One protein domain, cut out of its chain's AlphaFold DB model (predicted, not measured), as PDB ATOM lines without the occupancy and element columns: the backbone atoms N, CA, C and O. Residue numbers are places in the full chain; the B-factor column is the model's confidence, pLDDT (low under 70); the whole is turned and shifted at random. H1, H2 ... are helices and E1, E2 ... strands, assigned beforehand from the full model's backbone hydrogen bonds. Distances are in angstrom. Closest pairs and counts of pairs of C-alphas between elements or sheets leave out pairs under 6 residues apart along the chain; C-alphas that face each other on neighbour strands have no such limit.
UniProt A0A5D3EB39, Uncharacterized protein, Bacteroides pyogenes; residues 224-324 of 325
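Overview. This is residues 224 to 324 of the 325 residues of an uncharacterized protein of Bacteroides pyogenes (UniProt A0A5D3EB39). A small, strongly twisted sheet of three strands, E1, E3 and E2, has the long helix H1 over one face, and H1 runs on past the sheet to the short helix H2 at its far end. A second helix, H3, packs steeply on H1 and only grazes the sheet, while the strand E4 lies out beyond H3, away from the sheet. The printed part has 101 residues, with three named helices and four named strands in the order E1, H1, H2, E2, E3, H3, E4; the class is mixed, helices and strands. The sheet runs E1, E3, E2, all antiparallel. The whole is compact, with a radius of gyration of the C-alphas of 14.4 A and spans of 44 by 34 by 28 A.

Along the chain. Residues 224 to 236 hold no named element. E1 follows, residues 237 to 241, with C-alpha 237 at (183.358, 212.619, 144.935). H1, residues 247 to 269, is 33.2 A long and begins with C-alpha 247 at (164.712, 208.684, 133.698). H2 is residues 273 to 276. E2, residues 283 to 287, and E3, residues 290 to 296 and 19.3 A long, form a hairpin. H3, residues 299 to 312, is 20.4 A long. E4, residues 318 to 323, is 16.6 A long and ends with C-alpha 323 at (168.419, 224.239, 160.254).

Arrangement. E3 is the inner strand. E1 is antiparallel to it at 152 degrees, with N 238 and O 295 2.8 A apart, within hydrogen-bond range. E2 is antiparallel to E3 at 137 degrees, with N 292 and O 285 2.8 A apart, also within range. E1, H1 with H2, and E2 form a split strand-helix-strand unit, two strands running the same way with E3 between them; its crossover is right-handed. H1 on one face of the sheet gives two layers, a helix layer and a sheet layer. H1 is over E2, along the strands at 25 degrees on the local plane, which is only just defined, by 6 C-alphas; its height over the sheet is 9.5 A. With residues 253 to 261 alone, H1 touches H3 at a steep tilt of 42 degrees, opposite ways; the closest C-alphas are those of Leu 257 and Phe 304, 6.7 A apart. H3 only grazes the sheet, with residues 301 to 305. H1 only just touches H2, with 3 pairs of C-alphas within 8 A, through residues 262 to 266 alone; the closest C-alphas are those of Leu 266 and Glu 273, 7.0 A apart. E4 pairs with no named strand and is apart from E1, E2 and E3; its closest C-alpha to H3 is that of Val 320, 7.3 A from that of Ile 310. Every O i to N i+4 pair is within hydrogen-bond range in H1, and 8 of 10 are in H3; H2 is too short for such a pair.

Size, cuts and confidence. The two C-alphas farthest apart are those of Pro 224 and Asn 270, 44.1 A. The printed part has no cut. No link is long; H2 to E2 is short and the others are tight. The mean pLDDT of the printed part is 78.5, with residues 224 to 235, 275 to 278, 314 to 317 and 324 under 70.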
ATOM      1  N   PRO A 224     162.523 196.935 149.536       52.97
ATOM      2  CA  PRO A 224     162.636 197.796 148.344       52.97
ATOM      3  C   PRO A 224     161.446 198.727 148.031       52.97
ATOM      4  O   PRO A 224     161.307 199.184 146.893       52.97
ATOM      5  N   LYS A 225     160.551 199.007 148.985       51.88
ATOM      6  CA  LYS A 225     159.457 199.974 148.769       51.88
ATOM      7  C   LYS A 225     159.929 201.424 148.845       51.88
ATOM      8  O   LYS A 225     159.231 202.305 148.349       51.88
ATOM      9  N   SER A 226     161.105 201.669 149.416       52.66
ATOM     10  CA  SER A 226     161.771 202.956 149.315       52.66
ATOM     11  C   SER A 226     162.446 203.085 147.944       52.66
ATOM     12  O   SER A 226     163.167 202.182 147.507       52.66
ATOM     13  N   PRO A 227     162.266 204.204 147.226       50.75
ATOM     14  CA  PRO A 227     163.262 204.579 146.236       50.75
ATOM     15  C   PRO A 227     164.572 204.842 147.013       50.75
ATOM     16  O   PRO A 227     164.519 205.106 148.210       50.75
ATOM     17  N   PHE A 228     165.745 204.822 146.372       60.47
ATOM     18  CA  PHE A 228     167.031 205.228 147.002       60.47
ATOM     19  C   PHE A 228     167.626 204.189 148.000       60.47
ATOM     20  O   PHE A 228     166.906 203.352 148.519       60.47
ATOM     21  N   LEU A 229     168.923 204.094 148.325       56.59
ATOM     22  CA  LEU A 229     170.167 204.752 147.911       56.59
ATOM     23  C   LEU A 229     171.324 203.816 148.345       56.59
ATOM     24  O   LEU A 229     171.339 203.403 149.504       56.59
ATOM     25  N   SER A 230     172.295 203.477 147.488       53.88
ATOM     26  CA  SER A 230     173.497 202.748 147.938       53.88
ATOM     27  C   SER A 230     174.789 203.234 147.270       53.88
ATOM     28  O   SER A 230     174.855 203.315 146.046       53.88
ATOM     29  N   HIS A 231     175.800 203.459 148.123       57.59
ATOM     30  CA  HIS A 231     177.247 203.630 147.881       57.59
ATOM     31  C   HIS A 231     177.785 205.055 147.656       57.59
ATOM     32  O   HIS A 231     177.921 205.496 146.523       57.59
ATOM     33  N   ILE A 232     178.241 205.706 148.737       59.81
ATOM     34  CA  ILE A 232     179.232 206.795 148.666       59.81
ATOM     35  C   ILE A 232     180.599 206.139 148.448       59.81
ATOM     36  O   ILE A 232     181.034 205.355 149.291       59.81
ATOM     37  N   LEU A 233     181.226 206.390 147.298       54.47
ATOM     38  CA  LEU A 233     182.396 205.629 146.846       54.47
ATOM     39  C   LEU A 233     183.737 206.302 147.170       54.47
ATOM     40  O   LEU A 233     184.724 205.582 147.292       54.47
ATOM     41  N   THR A 234     183.803 207.629 147.344       61.28
ATOM     42  CA  THR A 234     185.057 208.322 147.697       61.28
ATOM     43  C   THR A 234     184.826 209.514 148.636       61.28
ATOM     44  O   THR A 234     183.699 209.990 148.796       61.28
ATOM     45  N   GLU A 235     185.892 209.974 149.304       62.31
ATOM     46  CA  GLU A 235     185.856 211.167 150.167       62.31
ATOM     47  C   GLU A 235     185.755 212.471 149.366       62.31
ATOM     48  O   GLU A 235     185.199 213.447 149.866       62.31
ATOM     49  N   GLU A 236     186.235 212.485 148.121       76.31
ATOM     50  CA  GLU A 236     186.245 213.674 147.259       76.31
ATOM     51  C   GLU A 236     185.004 213.784 146.367       76.31
ATOM     52  O   GLU A 236     184.492 214.881 146.144       76.31
ATOM     53  N   GLU A 237     184.496 212.659 145.852       82.75
ATOM     54  CA  GLU A 237     183.358 212.619 144.935       82.75
ATOM     55  C   GLU A 237     182.289 211.644 145.443       82.75
ATOM     56  O   GLU A 237     182.487 210.443 145.629       82.75
ATOM     57  N   ILE A 238     181.095 212.175 145.662       82.81
ATOM     58  CA  ILE A 238     179.961 211.413 146.156       82.81
ATOM     59  C   ILE A 238     179.204 210.843 144.966       82.81
ATOM     60  O   ILE A 238     178.863 211.566 144.032       82.81
ATOM     61  N   PHE A 239     178.891 209.551 145.037       82.62
ATOM     62  CA  PHE A 239     178.022 208.856 144.098       82.62
ATOM     63  C   PHE A 239     176.761 208.424 144.831       82.62
ATOM     64  O   PHE A 239     176.811 207.939 145.956       82.62
ATOM     65  N   ILE A 240     175.613 208.631 144.201       81.69
ATOM     66  CA  ILE A 240     174.312 208.316 144.781       81.69
ATOM     67  C   ILE A 240     173.509 207.530 143.754       81.69
ATOM     68  O   ILE A 240     173.042 208.087 142.760       81.69
ATOM     69  N   GLU A 241     173.350 206.222 143.988       79.88
ATOM     70  CA  GLU A 241     172.467 205.376 143.181       79.88
ATOM     71  C   GLU A 241     171.005 205.731 143.478       79.88
ATOM     72  O   GLU A 241     170.510 205.508 144.585       79.88
ATOM     73  N   ILE A 242     170.291 206.256 142.484       74.44
ATOM     74  CA  ILE A 242     168.863 206.556 142.602       74.44
ATOM     75  C   ILE A 242     168.066 205.439 141.928       74.44
ATOM     76  O   ILE A 242     167.988 205.354 140.702       74.44
ATOM     77  N   LYS A 243     167.459 204.576 142.749       72.81
ATOM     78  CA  LYS A 243     166.581 203.486 142.301       72.81
ATOM     79  C   LYS A 243     165.129 203.957 142.215       72.81
ATOM     80  O   LYS A 243     164.716 204.832 142.969       72.81
ATOM     81  N   ASN A 244     164.354 203.339 141.322       71.56
ATOM     82  CA  ASN A 244     162.900 203.514 141.199       71.56
ATOM     83  C   ASN A 244     162.418 204.928 140.797       71.56
ATOM     84  O   ASN A 244     161.260 205.270 141.017       71.56
ATOM     85  N   ILE A 245     163.269 205.732 140.145       73.88
ATOM     86  CA  ILE A 245     162.878 207.005 139.519       73.88
ATOM     87  C   ILE A 245     162.854 206.872 137.996       73.88
ATOM     88  O   ILE A 245     163.756 206.299 137.385       73.88
ATOM     89  N   ARG A 246     161.823 207.447 137.363       78.25
ATOM     90  CA  ARG A 246     161.730 207.528 135.898       78.25
ATOM     91  C   ARG A 246     162.889 208.372 135.340       78.25
ATOM     92  O   ARG A 246     163.118 209.462 135.863       78.25
ATOM     93  N   PRO A 247     163.555 207.963 134.243       80.44
ATOM     94  CA  PRO A 247     164.712 208.684 133.698       80.44
ATOM     95  C   PRO A 247     164.479 210.186 133.472       80.44
ATOM     96  O   PRO A 247     165.300 211.003 133.878       80.44
ATOM     97  N   ASN A 248     163.323 210.572 132.923       83.12
ATOM     98  CA  ASN A 248     162.993 211.984 132.688       83.12
ATOM     99  C   ASN A 248     162.897 212.785 133.997       83.12
ATOM    100  O   ASN A 248     163.365 213.920 134.071       83.12
ATOM    101  N   SER A 249     162.335 212.178 135.046       84.25
ATOM    102  CA  SER A 249     162.257 212.786 136.374       84.25
ATOM    103  C   SER A 249     163.651 212.955 136.983       84.25
ATOM    104  O   SER A 249     163.937 214.011 137.541       84.25
ATOM    105  N   LEU A 250     164.545 211.978 136.801       83.88
ATOM    106  CA  LEU A 250     165.935 212.057 137.260       83.88
ATOM    107  C   LEU A 250     166.713 213.187 136.571       83.88
ATOM    108  O   LEU A 250     167.400 213.961 137.235       83.88
ATOM    109  N   VAL A 251     166.567 213.332 135.252       86.25
ATOM    110  CA  VAL A 251     167.194 214.433 134.501       86.25
ATOM    111  C   VAL A 251     166.667 215.785 134.985       86.25
ATOM    112  O   VAL A 251     167.454 216.696 135.236       86.25
ATOM    113  N   SER A 252     165.349 215.905 135.184       87.75
ATOM    114  CA  SER A 252     164.735 217.138 135.697       87.75
ATOM    115  C   SER A 252     165.202 217.485 137.117       87.75
ATOM    116  O   SER A 252     165.477 218.647 137.408       87.75
ATOM    117  N   PHE A 253     165.383 216.473 137.971       88.06
ATOM    118  CA  PHE A 253     165.915 216.617 139.322       88.06
ATOM    119  C   PHE A 253     167.347 217.169 139.311       88.06
ATOM    120  O   PHE A 253     167.632 218.161 139.980       88.06
ATOM    121  N   ILE A 254     168.232 216.601 138.486       89.94
ATOM    122  CA  ILE A 254     169.625 217.062 138.348       89.94
ATOM    123  C   ILE A 254     169.693 218.478 137.762       89.94
ATOM    124  O   ILE A 254     170.505 219.299 138.198       89.94
ATOM    125  N   ALA A 255     168.847 218.790 136.778       88.88
ATOM    126  CA  ALA A 255     168.769 220.131 136.207       88.88
ATOM    127  C   ALA A 255     168.333 221.165 137.259       88.88
ATOM    128  O   ALA A 255     168.937 222.233 137.363       88.88
ATOM    129  N   ASN A 256     167.336 220.825 138.083       90.12
ATOM    130  CA  ASN A 256     166.869 221.683 139.169       90.12
ATOM    131  C   ASN A 256     167.952 221.905 140.236       90.12
ATOM    132  O   ASN A 256     168.173 223.038 140.659       90.12
ATOM    133  N   LEU A 257     168.673 220.849 140.624       90.69
ATOM    134  CA  LEU A 257     169.794 220.939 141.562       90.69
ATOM    135  C   LEU A 257     170.884 221.901 141.076       90.69
ATOM    136  O   LEU A 257     171.277 222.813 141.802       90.69
ATOM    137  N   ASN A 258     171.334 221.740 139.828       91.00
ATOM    138  CA  ASN A 258     172.333 222.631 139.236       91.00
ATOM    139  C   ASN A 258     171.833 224.081 139.165       91.00
ATOM    140  O   ASN A 258     172.588 225.002 139.474       91.00
ATOM    141  N   LYS A 259     170.560 224.297 138.806       89.62
ATOM    142  CA  LYS A 259     169.951 225.634 138.784       89.62
ATOM    143  C   LYS A 259     169.978 226.290 140.168       89.62
ATOM    144  O   LYS A 259     170.340 227.456 140.275       89.62
ATOM    145  N   LYS A 260     169.622 225.553 141.223       89.06
ATOM    146  CA  LYS A 260     169.585 226.077 142.595       89.06
ATOM    147  C   LYS A 260     170.952 226.477 143.127       89.06
ATOM    148  O   LYS A 260     171.072 227.563 143.684       89.06
ATOM    149  N   ILE A 261     171.969 225.636 142.927       88.75
ATOM    150  CA  ILE A 261     173.333 225.985 143.341       88.75
ATOM    151  C   ILE A 261     173.807 227.239 142.613       88.75
ATOM    152  O   ILE A 261     174.319 228.147 143.257       88.75
ATOM    153  N   ARG A 262     173.578 227.327 141.297       87.44
ATOM    154  CA  ARG A 262     173.950 228.514 140.516       87.44
ATOM    155  C   ARG A 262     173.292 229.780 141.054       87.44
ATOM    156  O   ARG A 262     173.999 230.740 141.321       87.44
ATOM    157  N   LEU A 263     171.975 229.765 141.276       87.19
ATOM    158  CA  LEU A 263     171.261 230.915 141.847       87.19
ATOM    159  C   LEU A 263     171.839 231.326 143.206       87.19
ATOM    160  O   LEU A 263     172.108 232.501 143.422       87.19
ATOM    161  N   HIS A 264     172.128 230.357 144.078       87.81
ATOM    162  CA  HIS A 264     172.738 230.639 145.377       87.81
ATOM    163  C   HIS A 264     174.139 231.259 145.263       87.81
ATOM    164  O   HIS A 264     174.473 232.167 146.021       87.81
ATOM    165  N   LEU A 265     174.973 230.783 144.334       85.62
ATOM    166  CA  LEU A 265     176.318 231.326 144.122       85.62
ATOM    167  C   LEU A 265     176.278 232.731 143.514       85.62
ATOM    168  O   LEU A 265     177.043 233.592 143.946       85.62
ATOM    169  N   LEU A 266     175.368 232.979 142.570       86.12
ATOM    170  CA  LEU A 266     175.152 234.302 141.984       86.12
ATOM    171  C   LEU A 266     174.761 235.320 143.056       86.12
ATOM    172  O   LEU A 266     175.368 236.385 143.132       86.12
ATOM    173  N   GLU A 267     173.810 234.964 143.923       86.62
ATOM    174  CA  GLU A 267     173.382 235.807 145.043       86.62
ATOM    175  C   GLU A 267     174.509 236.033 146.058       86.62
ATOM    176  O   GLU A 267     174.733 237.157 146.502       86.62
ATOM    177  N   LYS A 268     175.247 234.977 146.421       85.38
ATOM    178  CA  LYS A 268     176.289 235.049 147.453       85.38
ATOM    179  C   LYS A 268     177.517 235.848 147.014       85.38
ATOM    180  O   LYS A 268     178.102 236.552 147.833       85.38
ATOM    181  N   TYR A 269     177.932 235.706 145.756       83.56
ATOM    182  CA  TYR A 269     179.168 236.300 145.236       83.56
ATOM    183  C   TYR A 269     178.934 237.508 144.322       83.56
ATOM    184  O   TYR A 269     179.901 238.120 143.874       83.56
ATOM    185  N   ASN A 270     177.676 237.898 144.090       81.19
ATOM    186  CA  ASN A 270     177.308 239.026 143.230       81.19
ATOM    187  C   ASN A 270     177.880 238.898 141.798       81.19
ATOM    188  O   ASN A 270     178.309 239.874 141.179       81.19
ATOM    189  N   CYS A 271     177.909 237.664 141.290       80.25
ATOM    190  CA  CYS A 271     178.438 237.294 139.975       80.25
ATOM    191  C   CYS A 271     177.350 237.338 138.889       80.25
ATOM    192  O   CYS A 271     176.157 237.435 139.185       80.25
ATOM    193  N   LYS A 272     177.748 237.234 137.616       77.88
ATOM    194  CA  LYS A 272     176.826 237.124 136.474       77.88
ATOM    195  C   LYS A 272     176.643 235.663 136.068       77.88
ATOM    196  O   LYS A 272     177.525 234.837 136.271       77.88
ATOM    197  N   GLU A 273     175.509 235.333 135.445       70.25
ATOM    198  CA  GLU A 273     175.232 233.961 134.970       70.25
ATOM    199  C   GLU A 273     176.324 233.419 134.030       70.25
ATOM    200  O   GLU A 273     176.606 232.219 134.023       70.25
ATOM    201  N   GLU A 274     176.955 234.318 133.272       71.44
ATOM    202  CA  GLU A 274     178.055 234.055 132.342       71.44
ATOM    203  C   GLU A 274     179.259 233.384 133.027       71.44
ATOM    204  O   GLU A 274     179.877 232.497 132.429       71.44
ATOM    205  N   ASP A 275     179.506 233.712 134.302       69.69
ATOM    206  CA  ASP A 275     180.635 233.220 135.101       69.69
ATOM    207  C   ASP A 275     180.530 231.711 135.410       69.69
ATOM    208  O   ASP A 275     181.535 231.059 135.682       69.69
ATOM    209  N   PHE A 276     179.328 231.122 135.312       68.81
ATOM    210  CA  PHE A 276     179.051 229.715 135.658       68.81
ATOM    211  C   PHE A 276     178.544 228.876 134.476       68.81
ATOM    212  O   PHE A 276     178.028 227.765 134.654       68.81
ATOM    213  N   THR A 277     178.654 229.390 133.250       62.22
ATOM    214  CA  THR A 277     178.074 228.780 132.038       62.22
ATOM    215  C   THR A 277     178.504 227.325 131.823       62.22
ATOM    216  O   THR A 277     177.677 226.493 131.435       62.22
ATOM    217  N   HIS A 278     179.740 226.978 132.187       63.41
ATOM    218  CA  HIS A 278     180.307 225.640 131.996       63.41
ATOM    219  C   HIS A 278     180.363 224.763 133.259       63.41
ATOM    220  O   HIS A 278     180.623 223.564 133.144       63.41
ATOM    221  N   GLU A 279     180.061 225.295 134.446       70.75
ATOM    222  CA  GLU A 279     180.181 224.529 135.692       70.75
ATOM    223  C   GLU A 279     178.967 223.621 135.934       70.75
ATOM    224  O   GLU A 279     177.818 224.070 136.025       70.75
ATOM    225  N   LYS A 280     179.216 222.312 136.046       76.88
ATOM    226  CA  LYS A 280     178.220 221.318 136.465       76.88
ATOM    227  C   LYS A 280     178.562 220.841 137.871       76.88
ATOM    228  O   LYS A 280     179.544 220.130 138.053       76.88
ATOM    229  N   PHE A 281     177.722 221.194 138.838       86.31
ATOM    230  CA  PHE A 281     177.863 220.776 140.235       86.31
ATOM    231  C   PHE A 281     177.371 219.342 140.451       86.31
ATOM    232  O   PHE A 281     177.943 218.602 141.245       86.31
ATOM    233  N   PHE A 282     176.342 218.941 139.700       90.88
ATOM    234  CA  PHE A 282     175.800 217.584 139.694       90.88
ATOM    235  C   PHE A 282     175.793 217.010 138.285       90.88
ATOM    236  O   PHE A 282     175.386 217.673 137.324       90.88
ATOM    237  N   SER A 283     176.183 215.746 138.174       89.19
ATOM    238  CA  SER A 283     176.231 215.004 136.917       89.19
ATOM    239  C   SER A 283     175.524 213.659 137.042       89.19
ATOM    240  O   SER A 283     175.438 213.082 138.123       89.19
ATOM    241  N   LEU A 284     174.986 213.172 135.923       88.75
ATOM    242  CA  LEU A 284     174.473 211.812 135.811       88.75
ATOM    243  C   LEU A 284     175.585 210.927 135.249       88.75
ATOM    244  O   LEU A 284     176.146 211.245 134.199       88.75
ATOM    245  N   ARG A 285     175.876 209.816 135.921       85.31
ATOM    246  CA  ARG A 285     176.825 208.799 135.460       85.31
ATOM    247  C   ARG A 285     176.144 207.442 135.418       85.31
ATOM    248  O   ARG A 285     175.386 207.097 136.321       85.31
ATOM    249  N   THR A 286     176.442 206.660 134.390       81.56
ATOM    250  CA  THR A 286     175.946 205.289 134.267       81.56
ATOM    251  C   THR A 286     177.125 204.333 134.382       81.56
ATOM    252  O   THR A 286     178.055 204.400 133.585       81.56
ATOM    253  N   ILE A 287     177.095 203.458 135.386       77.44
ATOM    254  CA  ILE A 287     178.140 202.458 135.649       77.44
ATOM    255  C   ILE A 287     177.443 201.114 135.841       77.44
ATOM    256  O   ILE A 287     176.516 201.017 136.643       77.44
ATOM    257  N   ASN A 288     177.861 200.076 135.111       76.69
ATOM    258  CA  ASN A 288     177.291 198.723 135.197       76.69
ATOM    259  C   ASN A 288     175.750 198.701 135.115       76.69
ATOM    260  O   ASN A 288     175.082 198.086 135.944       76.69
ATOM    261  N   SER A 289     175.183 199.423 134.141       74.44
ATOM    262  CA  SER A 289     173.730 199.539 133.918       74.44
ATOM    263  C   SER A 289     172.934 200.184 135.062       74.44
ATOM    264  O   SER A 289     171.706 200.106 135.085       74.44
ATOM    265  N   LYS A 290     173.613 200.853 135.998       77.50
ATOM    266  CA  LYS A 290     173.009 201.615 137.094       77.50
ATOM    267  C   LYS A 290     173.279 203.102 136.930       77.50
ATOM    268  O   LYS A 290     174.351 203.493 136.475       77.50
ATOM    269  N   ASN A 291     172.305 203.917 137.326       80.12
ATOM    270  CA  ASN A 291     172.376 205.372 137.241       80.12
ATOM    271  C   ASN A 291     172.753 205.979 138.592       80.12
ATOM    272  O   ASN A 291     172.115 205.702 139.610       80.12
ATOM    273  N   TYR A 292     173.751 206.852 138.564       83.44
ATOM    274  CA  TYR A 292     174.286 207.548 139.721       83.44
ATOM    275  C   TYR A 292     174.203 209.050 139.503       83.44
ATOM    276  O   TYR A 292     174.524 209.550 138.424       83.44
ATOM    277  N   VAL A 293     173.817 209.770 140.550       88.25
ATOM    278  CA  VAL A 293     174.096 211.199 140.649       88.25
ATOM    279  C   VAL A 293     175.468 211.351 141.287       88.25
ATOM    280  O   VAL A 293     175.691 210.816 142.372       88.25
ATOM    281  N   SER A 294     176.376 212.051 140.614       87.88
ATOM    282  CA  SER A 294     177.724 212.335 141.106       87.88
ATOM    283  C   SER A 294     177.956 213.825 141.316       87.88
ATOM    284  O   SER A 294     177.524 214.644 140.495       87.88
ATOM    285  N   PHE A 295     178.635 214.166 142.410       88.62
ATOM    286  CA  PHE A 295     179.012 215.535 142.765       88.62
ATOM    287  C   PHE A 295     180.217 215.558 143.708       88.62
ATOM    288  O   PHE A 295     180.434 214.619 144.470       88.62
ATOM    289  N   PHE A 296     180.977 216.654 143.694       85.25
ATOM    290  CA  PHE A 296     182.076 216.854 144.638       85.25
ATOM    291  C   PHE A 296     181.564 216.999 146.069       85.25
ATOM    292  O   PHE A 296     180.569 217.693 146.312       85.25
ATOM    293  N   ASN A 297     182.273 216.378 147.009       82.12
ATOM    294  CA  ASN A 297     181.992 216.446 148.432       82.12
ATOM    295  C   ASN A 297     182.288 217.846 148.980       82.12
ATOM    296  O   ASN A 297     183.351 218.132 149.524       82.12
ATOM    297  N   THR A 298     181.312 218.730 148.824       85.75
ATOM    298  CA  THR A 298     181.294 220.048 149.447       85.75
ATOM    299  C   THR A 298     180.052 220.170 150.319       85.75
ATOM    300  O   THR A 298     179.031 219.513 150.070       85.75
ATOM    301  N   GLU A 299     180.118 221.037 151.330       85.50
ATOM    302  CA  GLU A 299     178.969 221.362 152.180       85.50
ATOM    303  C   GLU A 299     177.763 221.807 151.338       85.50
ATOM    304  O   GLU A 299     176.650 221.315 151.526       85.50
ATOM    305  N   LEU A 300     177.995 222.692 150.361       88.00
ATOM    306  CA  LEU A 300     176.949 223.219 149.488       88.00
ATOM    307  C   LEU A 300     176.291 222.117 148.655       88.00
ATOM    308  O   LEU A 300     175.064 222.004 148.667       88.00
ATOM    309  N   SER A 301     177.078 221.290 147.961       88.44
ATOM    310  CA  SER A 301     176.536 220.215 147.123       88.44
ATOM    311  C   SER A 301     175.729 219.215 147.947       88.44
ATOM    312  O   SER A 301     174.609 218.865 147.574       88.44
ATOM    313  N   SER A 302     176.260 218.803 149.101       88.12
ATOM    314  CA  SER A 302     175.591 217.857 149.997       88.12
ATOM    315  C   SER A 302     174.271 218.416 150.529       88.12
ATOM    316  O   SER A 302     173.263 217.710 150.537       88.12
ATOM    317  N   PHE A 303     174.252 219.694 150.920       89.81
ATOM    318  CA  PHE A 303     173.053 220.369 151.411       89.81
ATOM    319  C   PHE A 303     171.955 220.475 150.354       89.81
ATOM    320  O   PHE A 303     170.827 220.041 150.592       89.81
ATOM    321  N   PHE A 304     172.269 221.014 149.171       90.31
ATOM    322  CA  PHE A 304     171.262 221.179 148.121       90.31
ATOM    323  C   PHE A 304     170.738 219.834 147.623       90.31
ATOM    324  O   PHE A 304     169.535 219.702 147.385       90.31
ATOM    325  N   PHE A 305     171.615 218.828 147.521       89.50
ATOM    326  CA  PHE A 305     171.192 217.471 147.208       89.50
ATOM    327  C   PHE A 305     170.195 216.960 148.247       89.50
ATOM    328  O   PHE A 305     169.096 216.557 147.878       89.50
ATOM    329  N   LEU A 306     170.543 217.020 149.536       87.88
ATOM    330  CA  LEU A 306     169.688 216.550 150.623       87.88
ATOM    331  C   LEU A 306     168.329 217.266 150.639       87.88
ATOM    332  O   LEU A 306     167.293 216.612 150.755       87.88
ATOM    333  N   GLN A 307     168.318 218.588 150.469       88.69
ATOM    334  CA  GLN A 307     167.100 219.396 150.483       88.69
ATOM    335  C   GLN A 307     166.114 218.995 149.376       88.69
ATOM    336  O   GLN A 307     164.907 218.915 149.615       88.69
ATOM    337  N   GLU A 308     166.601 218.752 148.157       86.56
ATOM    338  CA  GLU A 308     165.746 218.283 147.063       86.56
ATOM    339  C   GLU A 308     165.405 216.802 147.204       86.56
ATOM    340  O   GLU A 308     164.285 216.393 146.901       86.56
ATOM    341  N   PHE A 309     166.343 216.006 147.712       83.19
ATOM    342  CA  PHE A 309     166.159 214.584 147.944       83.19
ATOM    343  C   PHE A 309     165.013 214.308 148.924       83.19
ATOM    344  O   PHE A 309     164.158 213.475 148.647       83.19
ATOM    345  N   ILE A 310     164.920 215.056 150.026       82.31
ATOM    346  CA  ILE A 310     163.843 214.903 151.022       82.31
ATOM    347  C   ILE A 310     162.451 215.114 150.409       82.31
ATOM    348  O   ILE A 310     161.488 214.505 150.863       82.31
ATOM    349  N   LYS A 311     162.324 215.943 149.366       81.50
ATOM    350  CA  LYS A 311     161.031 216.222 148.712       81.50
ATOM    351  C   LYS A 311     160.546 215.069 147.846       81.50
ATOM    352  O   LYS A 311     159.344 214.910 147.657       81.50
ATOM    353  N   ILE A 312     161.482 214.314 147.281       76.56
ATOM    354  CA  ILE A 312     161.192 213.148 146.442       76.56
ATOM    355  C   ILE A 312     161.208 211.846 147.249       76.56
ATOM    356  O   ILE A 312     160.653 210.843 146.804       76.56
ATOM    357  N   ALA A 313     161.829 211.856 148.428       72.62
ATOM    358  CA  ALA A 313     161.860 210.737 149.347       72.62
ATOM    359  C   ALA A 313     160.543 210.606 150.115       72.62
ATOM    360  O   ALA A 313     160.170 211.455 150.919       72.62
ATOM    361  N   CYS A 314     159.829 209.506 149.866       64.62
ATOM    362  CA  CYS A 314     158.687 209.112 150.678       64.62
ATOM    363  C   CYS A 314     159.195 208.426 151.948       64.62
ATOM    364  O   CYS A 314     159.719 207.314 151.894       64.62
ATOM    365  N   PHE A 315     159.028 209.092 153.085       68.06
ATOM    366  CA  PHE A 315     159.395 208.576 154.395       68.06
ATOM    367  C   PHE A 315     158.153 208.068 155.133       68.06
ATOM    368  O   PHE A 315     157.215 208.832 155.340       68.06
ATOM    369  N   ASN A 316     158.144 206.802 155.562       63.53
ATOM    370  CA  ASN A 316     157.014 206.253 156.328       63.53
ATOM    371  C   ASN A 316     157.113 206.600 157.824       63.53
ATOM    372  O   ASN A 316     156.149 207.081 158.411       63.53
ATOM    373  N   ASN A 317     158.291 206.403 158.425       68.81
ATOM    374  CA  ASN A 317     158.531 206.580 159.867       68.81
ATOM    375  C   ASN A 317     159.606 207.635 160.170       68.81
ATOM    376  O   ASN A 317     160.198 207.640 161.251       68.81
ATOM    377  N   PHE A 318     159.887 208.509 159.203       75.75
ATOM    378  CA  PHE A 318     161.077 209.341 159.224       75.75
ATOM    379  C   PHE A 318     160.791 210.797 158.860       75.75
ATOM    380  O   PHE A 318     160.001 211.085 157.964       75.75
ATOM    381  N   GLN A 319     161.450 211.725 159.548       83.69
ATOM    382  CA  GLN A 319     161.401 213.151 159.246       83.69
ATOM    383  C   GLN A 319     162.820 213.719 159.215       83.69
ATOM    384  O   GLN A 319     163.651 213.364 160.044       83.69
ATOM    385  N   VAL A 320     163.088 214.644 158.294       82.12
ATOM    386  CA  VAL A 320     164.319 215.443 158.306       82.12
ATOM    387  C   VAL A 320     163.962 216.901 158.539       82.12
ATOM    388  O   VAL A 320     163.128 217.466 157.833       82.12
ATOM    389  N   LYS A 321     164.601 217.509 159.535       85.31
ATOM    390  CA  LYS A 321     164.540 218.937 159.830       85.31
ATOM    391  C   LYS A 321     165.942 219.505 159.682       85.31
ATOM    392  O   LYS A 321     166.837 219.155 160.450       85.31
ATOM    393  N   ILE A 322     166.107 220.363 158.681       82.88
ATOM    394  CA  ILE A 322     167.361 221.065 158.425       82.88
ATOM    395  C   ILE A 322     167.250 222.463 159.022       82.88
ATOM    396  O   ILE A 322     166.255 223.151 158.787       82.88
ATOM    397  N   LYS A 323     168.254 222.861 159.799       78.94
ATOM    398  CA  LYS A 323     168.419 224.239 160.254       78.94
ATOM    399  C   LYS A 323     169.244 225.031 159.260       78.94
ATOM    400  O   LYS A 323     170.357 224.622 158.918       78.94
ATOM    401  N   ASP A 324     168.714 226.184 158.888       61.25
ATOM    402  CA  ASP A 324     169.511 227.264 158.332       61.25
ATOM    403  C   ASP A 324     170.145 228.003 159.521       61.25
ATOM    404  O   ASP A 324     169.430 228.416 160.438       61.25
TER     405      ASP A 324